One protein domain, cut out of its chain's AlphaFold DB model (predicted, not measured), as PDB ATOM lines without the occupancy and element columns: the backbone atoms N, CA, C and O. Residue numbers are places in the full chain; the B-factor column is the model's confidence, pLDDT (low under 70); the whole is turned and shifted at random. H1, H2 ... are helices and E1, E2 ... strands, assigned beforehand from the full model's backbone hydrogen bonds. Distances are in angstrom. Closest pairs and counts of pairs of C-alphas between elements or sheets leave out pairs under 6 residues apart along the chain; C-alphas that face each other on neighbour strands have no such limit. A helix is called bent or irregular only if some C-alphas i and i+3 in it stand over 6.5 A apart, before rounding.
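AT A GLANCE: This is residues 7 to 89 of the 193 residues of the protein "DAK2 domain fusion protein YloV" of Dermatophilaceae bacterium (UniProt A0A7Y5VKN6). A small sheet of two short parallel strands, E1 and E2, forms the core of a flat three-layer stack, with helices H1 and H2 packed over one of its sides and H4 over the other. H3 packs on H4 and is apart from E1, and each of the two helix pairs meets at a steep tilt. The printed part has 83 residues with four named helices and two named strands, in the order H1, E1, H2, E2, H3, H4, and the class is mostly helix. It is compact, with a radius of gyration of the C-alphas of 12.1 A, and its C-alphas span 33 by 31 by 17 A.

IN THESE COORDINATES: Start at the sheet: find C-alpha 24 at (15.503, 23.998, -19.632), where E1 begins and runs to residue 26, and then E2, residues 51 to 53. Between them in the chain is H2, residues 31 to 45, the longest helix at 22.2 A from first to last C-alpha; it is only just irregular, with C-alphas 32 and 35 6.9 A apart. The printed part begins with H1, residues 7 to 18, 16.5 A long, whose C-alpha 7 stands at (2.228, 26.020, -11.934). After E2 come H3, residues 59 to 67, and H4, residues 75 to 88, 19.9 A long, which ends at C-alpha 88 at (30.921, 21.356, -3.801).

HOW THE PARTS SIT: Look first at E1 and E2, parallel neighbours at 22 degrees: N 26 and O 52 are 2.8 A apart and N 52 and O 24 are 2.8 A apart, both within hydrogen-bond range. E1, H2 and E2 form a strand-helix-strand unit, two parallel neighbour strands joined through a helix, with a right-handed crossover. The closest C-alphas of H2 and E2 are those of Val 41 and Ala 51, 5.6 A apart. H1 touches H2 at a steep tilt of 47 degrees, the same way, closest at the C-alphas of Ile 10 and Ala 40, 5.1 A apart. The closest C-alphas of H4 and E2, those of His 52 and Val 79, are 7.0 A apart. H4 touches H3 with its residues 81 to 87 alone, at a steep tilt of 47 degrees, opposite ways; the closest C-alphas are those of Ala 65 and Met 82, 4.1 A apart. H1 and H2 are each apart from both H3 and H4. In H1, H3 and H4 every O i to N i+4 pair is within hydrogen-bond range; in H2 9 of 11 are.

THE WHOLE: Look for the two C-alphas farthest apart at Glu 18 and Ala 88, 33.3 A from each other. The printed part has no cut, and no link is long: H3 to H4, with 7 residues between them, is short, and the other links are tight. Read the B-factor column for the pLDDT: its mean over the printed part is 95.8, and no printed residue is under 70.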
ATOM      1  N   GLY A   7       2.866  25.509 -10.716       96.88
ATOM      2  CA  GLY A   7       2.228  26.020 -11.934       96.88
ATOM      3  C   GLY A   7       3.031  27.139 -12.598       96.88
ATOM      4  O   GLY A   7       3.281  27.074 -13.792       96.88
ATOM      5  N   GLY A   8       3.531  28.102 -11.815       96.50
ATOM      6  CA  GLY A   8       4.362  29.179 -12.359       96.50
ATOM      7  C   GLY A   8       5.684  28.682 -12.952       96.50
ATOM      8  O   GLY A   8       6.147  29.225 -13.950       96.50
ATOM      9  N   LEU A   9       6.278  27.633 -12.374       97.12
ATOM     10  CA  LEU A   9       7.476  26.997 -12.928       97.12
ATOM     11  C   LEU A   9       7.171  26.238 -14.226       97.12
ATOM     12  O   LEU A   9       7.948  26.337 -15.168       97.12
ATOM     13  N   ILE A  10       6.040  25.529 -14.299       98.19
ATOM     14  CA  ILE A  10       5.581  24.869 -15.534       98.19
ATOM     15  C   ILE A  10       5.406  25.901 -16.653       98.19
ATOM     16  O   ILE A  10       5.934  25.708 -17.747       98.19
ATOM     17  N   ASP A  11       4.709  27.003 -16.369       97.88
ATOM     18  CA  ASP A  11       4.459  28.058 -17.354       97.88
ATOM     19  C   ASP A  11       5.775  28.674 -17.850       97.88
ATOM     20  O   ASP A  11       5.967  28.830 -19.055       97.88
ATOM     21  N   ALA A  12       6.725  28.934 -16.945       97.31
ATOM     22  CA  ALA A  12       8.045  29.443 -17.310       97.31
ATOM     23  C   ALA A  12       8.840  28.457 -18.183       97.31
ATOM     24  O   ALA A  12       9.495  28.877 -19.137       97.31
ATOM     25  N   ILE A  13       8.787  27.152 -17.890       97.81
ATOM     26  CA  ILE A  13       9.475  26.130 -18.694       97.81
ATOM     27  C   ILE A  13       8.873  26.055 -20.104       97.81
ATOM     28  O   ILE A  13       9.618  26.069 -21.085       97.81
ATOM     29  N   ARG A  14       7.538  26.031 -20.213       97.81
ATOM     30  CA  ARG A  14       6.838  26.038 -21.507       97.81
ATOM     31  C   ARG A  14       7.181  27.278 -22.323       97.81
ATOM     32  O   ARG A  14       7.512  27.155 -23.497       97.81
ATOM     33  N   GLU A  15       7.199  28.448 -21.690       97.94
ATOM     34  CA  GLU A  15       7.571  29.702 -22.350       97.94
ATOM     35  C   GLU A  15       8.990  29.647 -22.945       97.94
ATOM     36  O   GLU A  15       9.208  30.101 -24.070       97.94
ATOM     37  N   GLN A  16       9.974  29.082 -22.232       96.62
ATOM     38  CA  GLN A  16      11.328  28.929 -22.787       96.62
ATOM     39  C   GLN A  16      11.370  27.923 -23.942       96.62
ATOM     40  O   GLN A  16      12.055  28.159 -24.939       96.62
ATOM     41  N   HIS A  17      10.620  26.825 -23.834       95.69
ATOM     42  CA  HIS A  17      10.509  25.841 -24.906       95.69
ATOM     43  C   HIS A  17       9.898  26.447 -26.181       95.69
ATOM     44  O   HIS A  17      10.461  26.299 -27.264       95.69
ATOM     45  N   GLU A  18       8.811  27.215 -26.057       97.12
ATOM     46  CA  GLU A  18       8.166  27.933 -27.171       97.12
ATOM     47  C   GLU A  18       9.099  28.956 -27.840       97.12
ATOM     48  O   GLU A  18       8.997  29.212 -29.041       97.12
ATOM     49  N   ARG A  19      10.052  29.513 -27.084       97.06
ATOM     50  CA  ARG A  19      11.108  30.405 -27.592       97.06
ATOM     51  C   ARG A  19      12.267  29.670 -28.275       97.06
ATOM     52  O   ARG A  19      13.194  30.324 -28.752       97.06
ATOM     53  N   GLY A  20      12.214  28.342 -28.355       94.25
ATOM     54  CA  GLY A  20      13.188  27.515 -29.065       94.25
ATOM     55  C   GLY A  20      14.322  26.972 -28.197       94.25
ATOM     56  O   GLY A  20      15.321  26.509 -28.747       94.25
ATOM     57  N   ALA A  21      14.198  27.010 -26.865       91.94
ATOM     58  CA  ALA A  21      15.148  26.321 -25.998       91.94
ATOM     59  C   ALA A  21      15.068  24.804 -26.234       91.94
ATOM     60  O   ALA A  21      13.998  24.200 -26.127       91.94
ATOM     61  N   SER A  22      16.211  24.183 -26.532       88.50
ATOM     62  CA  SER A  22      16.316  22.729 -26.694       88.50
ATOM     63  C   SER A  22      16.167  21.978 -25.371       88.50
ATOM     64  O   SER A  22      15.732  20.835 -25.381       88.50
ATOM     65  N   GLY A  23      16.472  22.629 -24.247       91.44
ATOM     66  CA  GLY A  23      16.216  22.122 -22.906       91.44
ATOM     67  C   GLY A  23      16.266  23.234 -21.861       91.44
ATOM     68  O   GLY A  23      16.887  24.277 -22.079       91.44
ATOM     69  N   VAL A  24      15.603  23.017 -20.724       95.38
ATOM     70  CA  VAL A  24      15.503  23.998 -19.632       95.38
ATOM     71  C   VAL A  24      16.109  23.433 -18.352       95.38
ATOM     72  O   VAL A  24      15.698  22.380 -17.876       95.38
ATOM     73  N   VAL A  25      17.066  24.144 -17.753       96.62
ATOM     74  CA  VAL A  25      17.617  23.800 -16.433       96.62
ATOM     75  C   VAL A  25      16.998  24.708 -15.375       96.62
ATOM     76  O   VAL A  25      17.065  25.931 -15.479       96.62
ATOM     77  N   VAL A  26      16.393  24.111 -14.350       96.81
ATOM     78  CA  VAL A  26      15.729  24.815 -13.248       96.81
ATOM     79  C   VAL A  26      16.647  24.851 -12.024       96.81
ATOM     80  O   VAL A  26      17.127  23.815 -11.566       96.81
ATOM     81  N   LEU A  27      16.854  26.054 -11.480       96.62
ATOM     82  CA  LEU A  27      17.662  26.342 -10.288       96.62
ATOM     83  C   LEU A  27      16.765  27.007  -9.224       96.62
ATOM     84  O   LEU A  27      16.526  28.213  -9.306       96.62
ATOM     85  N   PRO A  28      16.207  26.259  -8.254       93.94
ATOM     86  CA  PRO A  28      15.215  26.800  -7.321       93.94
ATOM     87  C   PRO A  28      15.784  27.818  -6.323       93.94
ATOM     88  O   PRO A  28      15.047  28.692  -5.877       93.94
ATOM     89  N   ASN A  29      17.074  27.716  -5.983       93.12
ATOM     90  CA  ASN A  29      17.820  28.601  -5.071       93.12
ATOM     91  C   ASN A  29      17.190  28.779  -3.673       93.12
ATOM     92  O   ASN A  29      17.544  29.706  -2.948       93.12
ATOM     93  N   ASP A  30      16.261  27.895  -3.308       89.12
ATOM     94  CA  ASP A  30      15.472  27.919  -2.079       89.12
ATOM     95  C   ASP A  30      15.024  26.490  -1.756       89.12
ATOM     96  O   ASP A  30      14.367  25.834  -2.573       89.12
ATOM     97  N   GLY A  31      15.366  26.018  -0.553       86.38
ATOM     98  CA  GLY A  31      15.044  24.671  -0.073       86.38
ATOM     99  C   GLY A  31      13.557  24.321  -0.175       86.38
ATOM    100  O   GLY A  31      13.202  23.225  -0.607       86.38
ATOM    101  N   ASP A  32      12.686  25.282   0.137       90.38
ATOM    102  CA  ASP A  32      11.233  25.089   0.136       90.38
ATOM    103  C   ASP A  32      10.642  25.016  -1.285       90.38
ATOM    104  O   ASP A  32       9.535  24.509  -1.479       90.38
ATOM    105  N   THR A  33      11.375  25.491  -2.298       93.38
ATOM    106  CA  THR A  33      10.947  25.492  -3.705       93.38
ATOM    107  C   THR A  33      11.375  24.218  -4.448       93.38
ATOM    108  O   THR A  33      10.810  23.910  -5.500       93.38
ATOM    109  N   LEU A  34      12.300  23.413  -3.902       93.56
ATOM    110  CA  LEU A  34      12.793  22.193  -4.563       93.56
ATOM    111  C   LEU A  34      11.672  21.224  -4.954       93.56
ATOM    112  O   LEU A  34      11.657  20.729  -6.080       93.56
ATOM    113  N   LEU A  35      10.725  20.961  -4.048       94.19
ATOM    114  CA  LEU A  35       9.640  20.015  -4.324       94.19
ATOM    115  C   LEU A  35       8.729  20.522  -5.450       94.19
ATOM    116  O   LEU A  35       8.333  19.755  -6.327       94.19
ATOM    117  N   ALA A  36       8.427  21.823  -5.445       96.06
ATOM    118  CA  ALA A  36       7.629  22.450  -6.488       96.06
ATOM    119  C   ALA A  36       8.342  22.401  -7.848       96.06
ATOM    120  O   ALA A  36       7.698  22.101  -8.855       96.06
ATOM    121  N   ALA A  37       9.657  22.638  -7.868       96.94
ATOM    122  CA  ALA A  37      10.483  22.568  -9.068       96.94
ATOM    123  C   ALA A  37      10.595  21.142  -9.623       96.94
ATOM    124  O   ALA A  37      10.407  20.939 -10.821       96.94
ATOM    125  N   ALA A  38      10.802  20.145  -8.761       96.38
ATOM    126  CA  ALA A  38      10.817  18.740  -9.163       96.38
ATOM    127  C   ALA A  38       9.474  18.308  -9.774       96.38
ATOM    128  O   ALA A  38       9.442  17.640 -10.808       96.38
ATOM    129  N   ALA A  39       8.357  18.732  -9.171       96.69
ATOM    130  CA  ALA A  39       7.026  18.470  -9.710       96.69
ATOM    131  C   ALA A  39       6.805  19.146 -11.073       96.69
ATOM    132  O   ALA A  39       6.217  18.531 -11.961       96.69
ATOM    133  N   ALA A  40       7.299  20.376 -11.256       97.75
ATOM    134  CA  ALA A  40       7.191  21.104 -12.518       97.75
ATOM    135  C   ALA A  40       7.982  20.421 -13.643       97.75
ATOM    136  O   ALA A  40       7.421  20.159 -14.703       97.75
ATOM    137  N   VAL A  41       9.244  20.059 -13.382       97.62
ATOM    138  CA  VAL A  41      10.101  19.325 -14.330       97.62
ATOM    139  C   VAL A  41       9.470  17.986 -14.721       97.62
ATOM    140  O   VAL A  41       9.440  17.635 -15.897       97.62
ATOM    141  N   ARG A  42       8.899  17.257 -13.755       97.31
ATOM    142  CA  ARG A  42       8.195  15.999 -14.041       97.31
ATOM    143  C   ARG A  42       6.946  16.210 -14.900       97.31
ATOM    144  O   ARG A  42       6.692  15.396 -15.775       97.31
ATOM    145  N   ALA A  43       6.171  17.264 -14.648       97.31
ATOM    146  CA  ALA A  43       4.931  17.522 -15.377       97.31
ATOM    147  C   ALA A  43       5.181  17.828 -16.862       97.31
ATOM    148  O   ALA A  43       4.505  17.271 -17.718       97.31
ATOM    149  N   VAL A  44       6.182  18.657 -17.172       97.50
ATOM    150  CA  VAL A  44       6.505  19.014 -18.567       97.50
ATOM    151  C   VAL A  44       7.191  17.878 -19.333       97.50
ATOM    152  O   VAL A  44       7.125  17.837 -20.561       97.50
ATOM    153  N   ALA A  45       7.805  16.920 -18.630       95.25
ATOM    154  CA  ALA A  45       8.374  15.732 -19.259       95.25
ATOM    155  C   ALA A  45       7.291  14.870 -19.937       95.25
ATOM    156  O   ALA A  45       7.532  14.333 -21.018       95.25
ATOM    157  N   ASP A  46       6.082  14.802 -19.363       93.38
ATOM    158  CA  ASP A  46       4.932  14.114 -19.970       93.38
ATOM    159  C   ASP A  46       4.455  14.806 -21.270       93.38
ATOM    160  O   ASP A  46       3.768  14.195 -22.089       93.38
ATOM    161  N   GLU A  47       4.855  16.063 -21.494       95.06
ATOM    162  CA  GLU A  47       4.593  16.850 -22.710       95.06
ATOM    163  C   GLU A  47       5.731  16.746 -23.743       95.06
ATOM    164  O   GLU A  47       5.639  17.322 -24.826       95.06
ATOM    165  N   GLY A  48       6.804  16.007 -23.435       94.38
ATOM    166  CA  GLY A  48       7.979  15.871 -24.300       94.38
ATOM    167  C   GLY A  48       8.943  17.061 -24.255       94.38
ATOM    168  O   GLY A  48       9.832  17.149 -25.102       94.38
ATOM    169  N   ILE A  49       8.792  17.967 -23.283       96.62
ATOM    170  CA  ILE A  49       9.703  19.098 -23.081       96.62
ATOM    171  C   ILE A  49      10.901  18.627 -22.252       96.62
ATOM    172  O   ILE A  49      10.741  18.129 -21.136       96.62
ATOM    173  N   GLU A  50      12.116  18.804 -22.777       95.88
ATOM    174  CA  GLU A  50      13.338  18.494 -22.035       95.88
ATOM    175  C   GLU A  50      13.570  19.539 -20.933       95.88
ATOM    176  O   GLU A  50      13.896  20.698 -21.196       95.88
ATOM    177  N   ALA A  51      13.419  19.122 -19.678       97.06
ATOM    178  CA  ALA A  51      13.698  19.953 -18.519       97.06
ATOM    179  C   ALA A  51      14.438  19.158 -17.442       97.06
ATOM    180  O   ALA A  51      14.198  17.965 -17.254       97.06
ATOM    181  N   HIS A  52      15.320  19.835 -16.713       97.19
ATOM    182  CA  HIS A  52      16.173  19.235 -15.693       97.19
ATOM    183  C   HIS A  52      16.215  20.103 -14.443       97.19
ATOM    184  O   HIS A  52      16.116  21.326 -14.517       97.19
ATOM    185  N   LEU A  53      16.394  19.471 -13.286       97.19
ATOM    186  CA  LEU A  53      16.531  20.152 -12.002       97.19
ATOM    187  C   LEU A  53      17.970  20.035 -11.502       97.19
ATOM    188  O   LEU A  53      18.489  18.925 -11.385       97.19
ATOM    189  N   VAL A  54      18.570  21.163 -11.126       98.00
ATOM    190  CA  VAL A  54      19.774  21.179 -10.288       98.00
ATOM    191  C   VAL A  54      19.340  21.470  -8.852       98.00
ATOM    192  O   VAL A  54      18.620  22.432  -8.582       98.00
ATOM    193  N   HIS A  55      19.746  20.620  -7.913       96.00
ATOM    194  CA  HIS A  55      19.270  20.628  -6.529       96.00
ATOM    195  C   HIS A  55      20.017  21.667  -5.682       96.00
ATOM    196  O   HIS A  55      20.805  21.318  -4.805       96.00
ATOM    197  N   VAL A  56      19.765  22.947  -5.953       96.00
ATOM    198  CA  VAL A  56      20.349  24.079  -5.217       96.00
ATOM    199  C   VAL A  56      19.385  24.623  -4.166       96.00
ATOM    200  O   VAL A  56      18.214  24.871  -4.451       96.00
ATOM    201  N   ARG A  57      19.870  24.810  -2.935       93.50
ATOM    202  CA  ARG A  57      19.065  25.303  -1.801       93.50
ATOM    203  C   ARG A  57      19.251  26.789  -1.532       93.50
ATOM    204  O   ARG A  57      18.442  27.369  -0.813       93.50
ATOM    205  N   THR A  58      20.307  27.385  -2.080       95.31
ATOM    206  CA  THR A  58      20.659  28.796  -1.897       95.31
ATOM    207  C   THR A  58      21.109  29.422  -3.211       95.31
ATOM    208  O   THR A  58      21.529  28.725  -4.138       95.31
ATOM    209  N   ALA A  59      21.055  30.752  -3.290       95.56
ATOM    210  CA  ALA A  59      21.505  31.484  -4.472       95.56
ATOM    211  C   ALA A  59      22.999  31.278  -4.767       95.56
ATOM    212  O   ALA A  59      23.363  31.170  -5.930       95.56
ATOM    213  N   VAL A  60      23.856  31.167  -3.745       97.56
ATOM    214  CA  VAL A  60      25.304  30.954  -3.937       97.56
ATOM    215  C   VAL A  60      25.615  29.599  -4.578       97.56
ATOM    216  O   VAL A  60      26.461  29.534  -5.460       97.56
ATOM    217  N   GLN A  61      24.865  28.544  -4.242       97.88
ATOM    218  CA  GLN A  61      24.966  27.262  -4.950       97.88
ATOM    219  C   GLN A  61      24.493  27.384  -6.405       97.88
ATOM    220  O   GLN A  61      25.076  26.783  -7.303       97.88
ATOM    221  N   GLY A  62      23.433  28.163  -6.646       97.56
ATOM    222  CA  GLY A  62      22.946  28.450  -7.996       97.56
ATOM    223  C   GLY A  62      23.952  29.227  -8.843       97.56
ATOM    224  O   GLY A  62      24.114  28.926 -10.021       97.56
ATOM    225  N   ILE A  63      24.656  30.189  -8.246       97.75
ATOM    226  CA  ILE A  63      25.722  30.958  -8.900       97.75
ATOM    227  C   ILE A  63      26.891  30.039  -9.265       97.75
ATOM    228  O   ILE A  63      27.322  30.060 -10.415       97.75
ATOM    229  N   ALA A  64      27.328  29.177  -8.343       97.88
ATOM    230  CA  ALA A  64      28.368  28.184  -8.615       97.88
ATOM    231  C   ALA A  64      27.967  27.222  -9.747       97.88
ATOM    232  O   ALA A  64      28.750  26.944 -10.654       97.88
ATOM    233  N   ALA A  65      26.711  26.761  -9.753       98.12
ATOM    234  CA  ALA A  65      26.167  25.974 -10.855       98.12
ATOM    235  C   ALA A  65      26.206  26.744 -12.185       98.12
ATOM    236  O   ALA A  65      26.659  26.211 -13.193       98.12
ATOM    237  N   LEU A  66      25.753  27.998 -12.211       96.81
ATOM    238  CA  LEU A  66      25.746  28.812 -13.430       96.81
ATOM    239  C   LEU A  66      27.154  29.105 -13.959       96.81
ATOM    240  O   LEU A  66      27.328  29.181 -15.173       96.81
ATOM    241  N   ALA A  67      28.150  29.230 -13.080       96.62
ATOM    242  CA  ALA A  67      29.532  29.522 -13.457       96.62
ATOM    243  C   ALA A  67      30.175  28.431 -14.331       96.62
ATOM    244  O   ALA A  67      31.089  28.724 -15.098       96.62
ATOM    245  N   VAL A  68      29.682  27.190 -14.253       97.31
ATOM    246  CA  VAL A  68      30.192  26.044 -15.028       97.31
ATOM    247  C   VAL A  68      29.305  25.658 -16.216       97.31
ATOM    248  O   VAL A  68      29.544  24.631 -16.852       97.31
ATOM    249  N   PHE A  69      28.264  26.442 -16.513       96.56
ATOM    250  CA  PHE A  69      27.383  26.181 -17.649       96.56
ATOM    251  C   PHE A  69      28.111  26.403 -18.982       96.56
ATOM    252  O   PHE A  69      28.663  27.472 -19.232       96.56
ATOM    253  N   GLU A  70      28.039  25.413 -19.870       96.06
ATOM    254  CA  GLU A  70      28.644  25.452 -21.198       96.06
ATOM    255  C   GLU A  70      27.549  25.410 -22.282       96.06
ATOM    256  O   GLU A  70      26.929  24.359 -22.490       96.06
ATOM    257  N   PRO A  71      27.295  26.515 -23.011       90.94
ATOM    258  CA  PRO A  71      26.240  26.581 -24.027       90.94
ATOM    259  C   PRO A  71      26.358  25.533 -25.140       90.94
ATOM    260  O   PRO A  71      25.352  25.170 -25.748       90.94
ATOM    261  N   THR A  72      27.575  25.068 -25.435       92.06
ATOM    262  CA  THR A  72      27.823  24.072 -26.488       92.06
ATOM    263  C   THR A  72      27.685  22.625 -26.009       92.06
ATOM    264  O   THR A  72      27.650  21.707 -26.833       92.06
ATOM    265  N   ALA A  73      27.583  22.397 -24.696       93.31
ATOM    266  CA  ALA A  73      27.422  21.072 -24.119       93.31
ATOM    267  C   ALA A  73      25.962  20.596 -24.175       93.31
ATOM    268  O   ALA A  73      25.009  21.374 -24.200       93.31
ATOM    269  N   THR A  74      25.772  19.275 -24.154       92.25
ATOM    270  CA  THR A  74      24.428  18.687 -24.023       92.25
ATOM    271  C   THR A  74      23.791  19.070 -22.683       92.25
ATOM    272  O   THR A  74      24.503  19.232 -21.689       92.25
ATOM    273  N   ALA A  75      22.458  19.117 -22.620       91.12
ATOM    274  CA  ALA A  75      21.732  19.427 -21.387       91.12
ATOM    275  C   ALA A  75      22.126  18.499 -20.223       91.12
ATOM    276  O   ALA A  75      22.445  18.981 -19.142       91.12
ATOM    277  N   GLY A  76      22.213  17.184 -20.458       91.19
ATOM    278  CA  GLY A  76      22.644  16.227 -19.433       91.19
ATOM    279  C   GLY A  76      24.068  16.471 -18.914       91.19
ATOM    280  O   GLY A  76      24.306  16.380 -17.712       91.19
ATOM    281  N   ALA A  77      25.012  16.826 -19.795       95.44
ATOM    282  CA  ALA A  77      26.377  17.169 -19.385       95.44
ATOM    283  C   ALA A  77      26.412  18.448 -18.536       95.44
ATOM    284  O   ALA A  77      27.066  18.464 -17.494       95.44
ATOM    285  N   ASN A  78      25.659  19.478 -18.939       96.94
ATOM    286  CA  ASN A  78      25.508  20.696 -18.146       96.94
ATOM    287  C   ASN A  78      24.916  20.390 -16.771       96.94
ATOM    288  O   ASN A  78      25.502  20.767 -15.767       96.94
ATOM    289  N   VAL A  79      23.819  19.636 -16.692       97.38
ATOM    290  CA  VAL A  79      23.176  19.298 -15.411       97.38
ATOM    291  C   VAL A  79      24.138  18.578 -14.469       97.38
ATOM    292  O   VAL A  79      24.188  18.917 -13.290       97.38
ATOM    293  N   LEU A  80      24.938  17.632 -14.973       98.00
ATOM    294  CA  LEU A  80      25.951  16.942 -14.168       98.00
ATOM    295  C   LEU A  80      27.026  17.902 -13.642       98.00
ATOM    296  O   LEU A  80      27.321  17.878 -12.446       98.00
ATOM    297  N   ALA A  81      27.591  18.750 -14.506       98.38
ATOM    298  CA  ALA A  81      28.618  19.719 -14.118       98.38
ATOM    299  C   ALA A  81      28.077  20.745 -13.109       98.38
ATOM    300  O   ALA A  81      28.666  20.958 -12.052       98.38
ATOM    301  N   MET A  82      26.904  21.309 -13.399       98.44
ATOM    302  CA  MET A  82      26.206  22.273 -12.550       98.44
ATOM    303  C   MET A  82      25.860  21.681 -11.179       98.44
ATOM    304  O   MET A  82      26.060  22.329 -10.153       98.44
ATOM    305  N   GLN A  83      25.378  20.434 -11.139       98.25
ATOM    306  CA  GLN A  83      25.081  19.730  -9.891       98.25
ATOM    307  C   GLN A  83      26.350  19.471  -9.073       98.25
ATOM    308  O   GLN A  83      26.311  19.613  -7.849       98.25
ATOM    309  N   ALA A  84      27.458  19.109  -9.725       98.38
ATOM    310  CA  ALA A  84      28.740  18.905  -9.057       98.38
ATOM    311  C   ALA A  84      29.259  20.206  -8.429       98.38
ATOM    312  O   ALA A  84      29.584  20.205  -7.244       98.38
ATOM    313  N   ALA A  85      29.249  21.314  -9.180       98.12
ATOM    314  CA  ALA A  85      29.658  22.627  -8.682       98.12
ATOM    315  C   ALA A  85      28.804  23.067  -7.482       98.12
ATOM    316  O   ALA A  85      29.333  23.294  -6.398       98.12
ATOM    317  N   ALA A  86      27.475  23.046  -7.619       97.75
ATOM    318  CA  ALA A  86      26.565  23.398  -6.529       97.75
ATOM    319  C   ALA A  86      26.738  22.548  -5.260       97.75
ATOM    320  O   ALA A  86      26.539  23.042  -4.147       97.75
ATOM    321  N   SER A  87      27.051  21.259  -5.422       96.38
ATOM    322  CA  SER A  87      27.244  20.338  -4.296       96.38
ATOM    323  C   SER A  87      28.601  20.533  -3.615       96.38
ATOM    324  O   SER A  87      28.725  20.229  -2.431       96.38
ATOM    325  N   ALA A  88      29.606  21.024  -4.345       96.50
ATOM    326  CA  ALA A  88      30.921  21.356  -3.801       96.50
ATOM    327  C   ALA A  88      30.913  22.689  -3.030       96.50
ATOM    328  O   ALA A  88      31.694  22.854  -2.091       96.50
ATOM    329  N   THR A  89      30.001  23.604  -3.376       97.44
ATOM    330  CA  THR A  89      29.843  24.892  -2.694       97.44
ATOM    331  C   THR A  89      29.310  24.712  -1.275       97.44
ATOM    332  O   THR A  89      28.126  24.429  -1.048       97.44
TER     333      THR A  89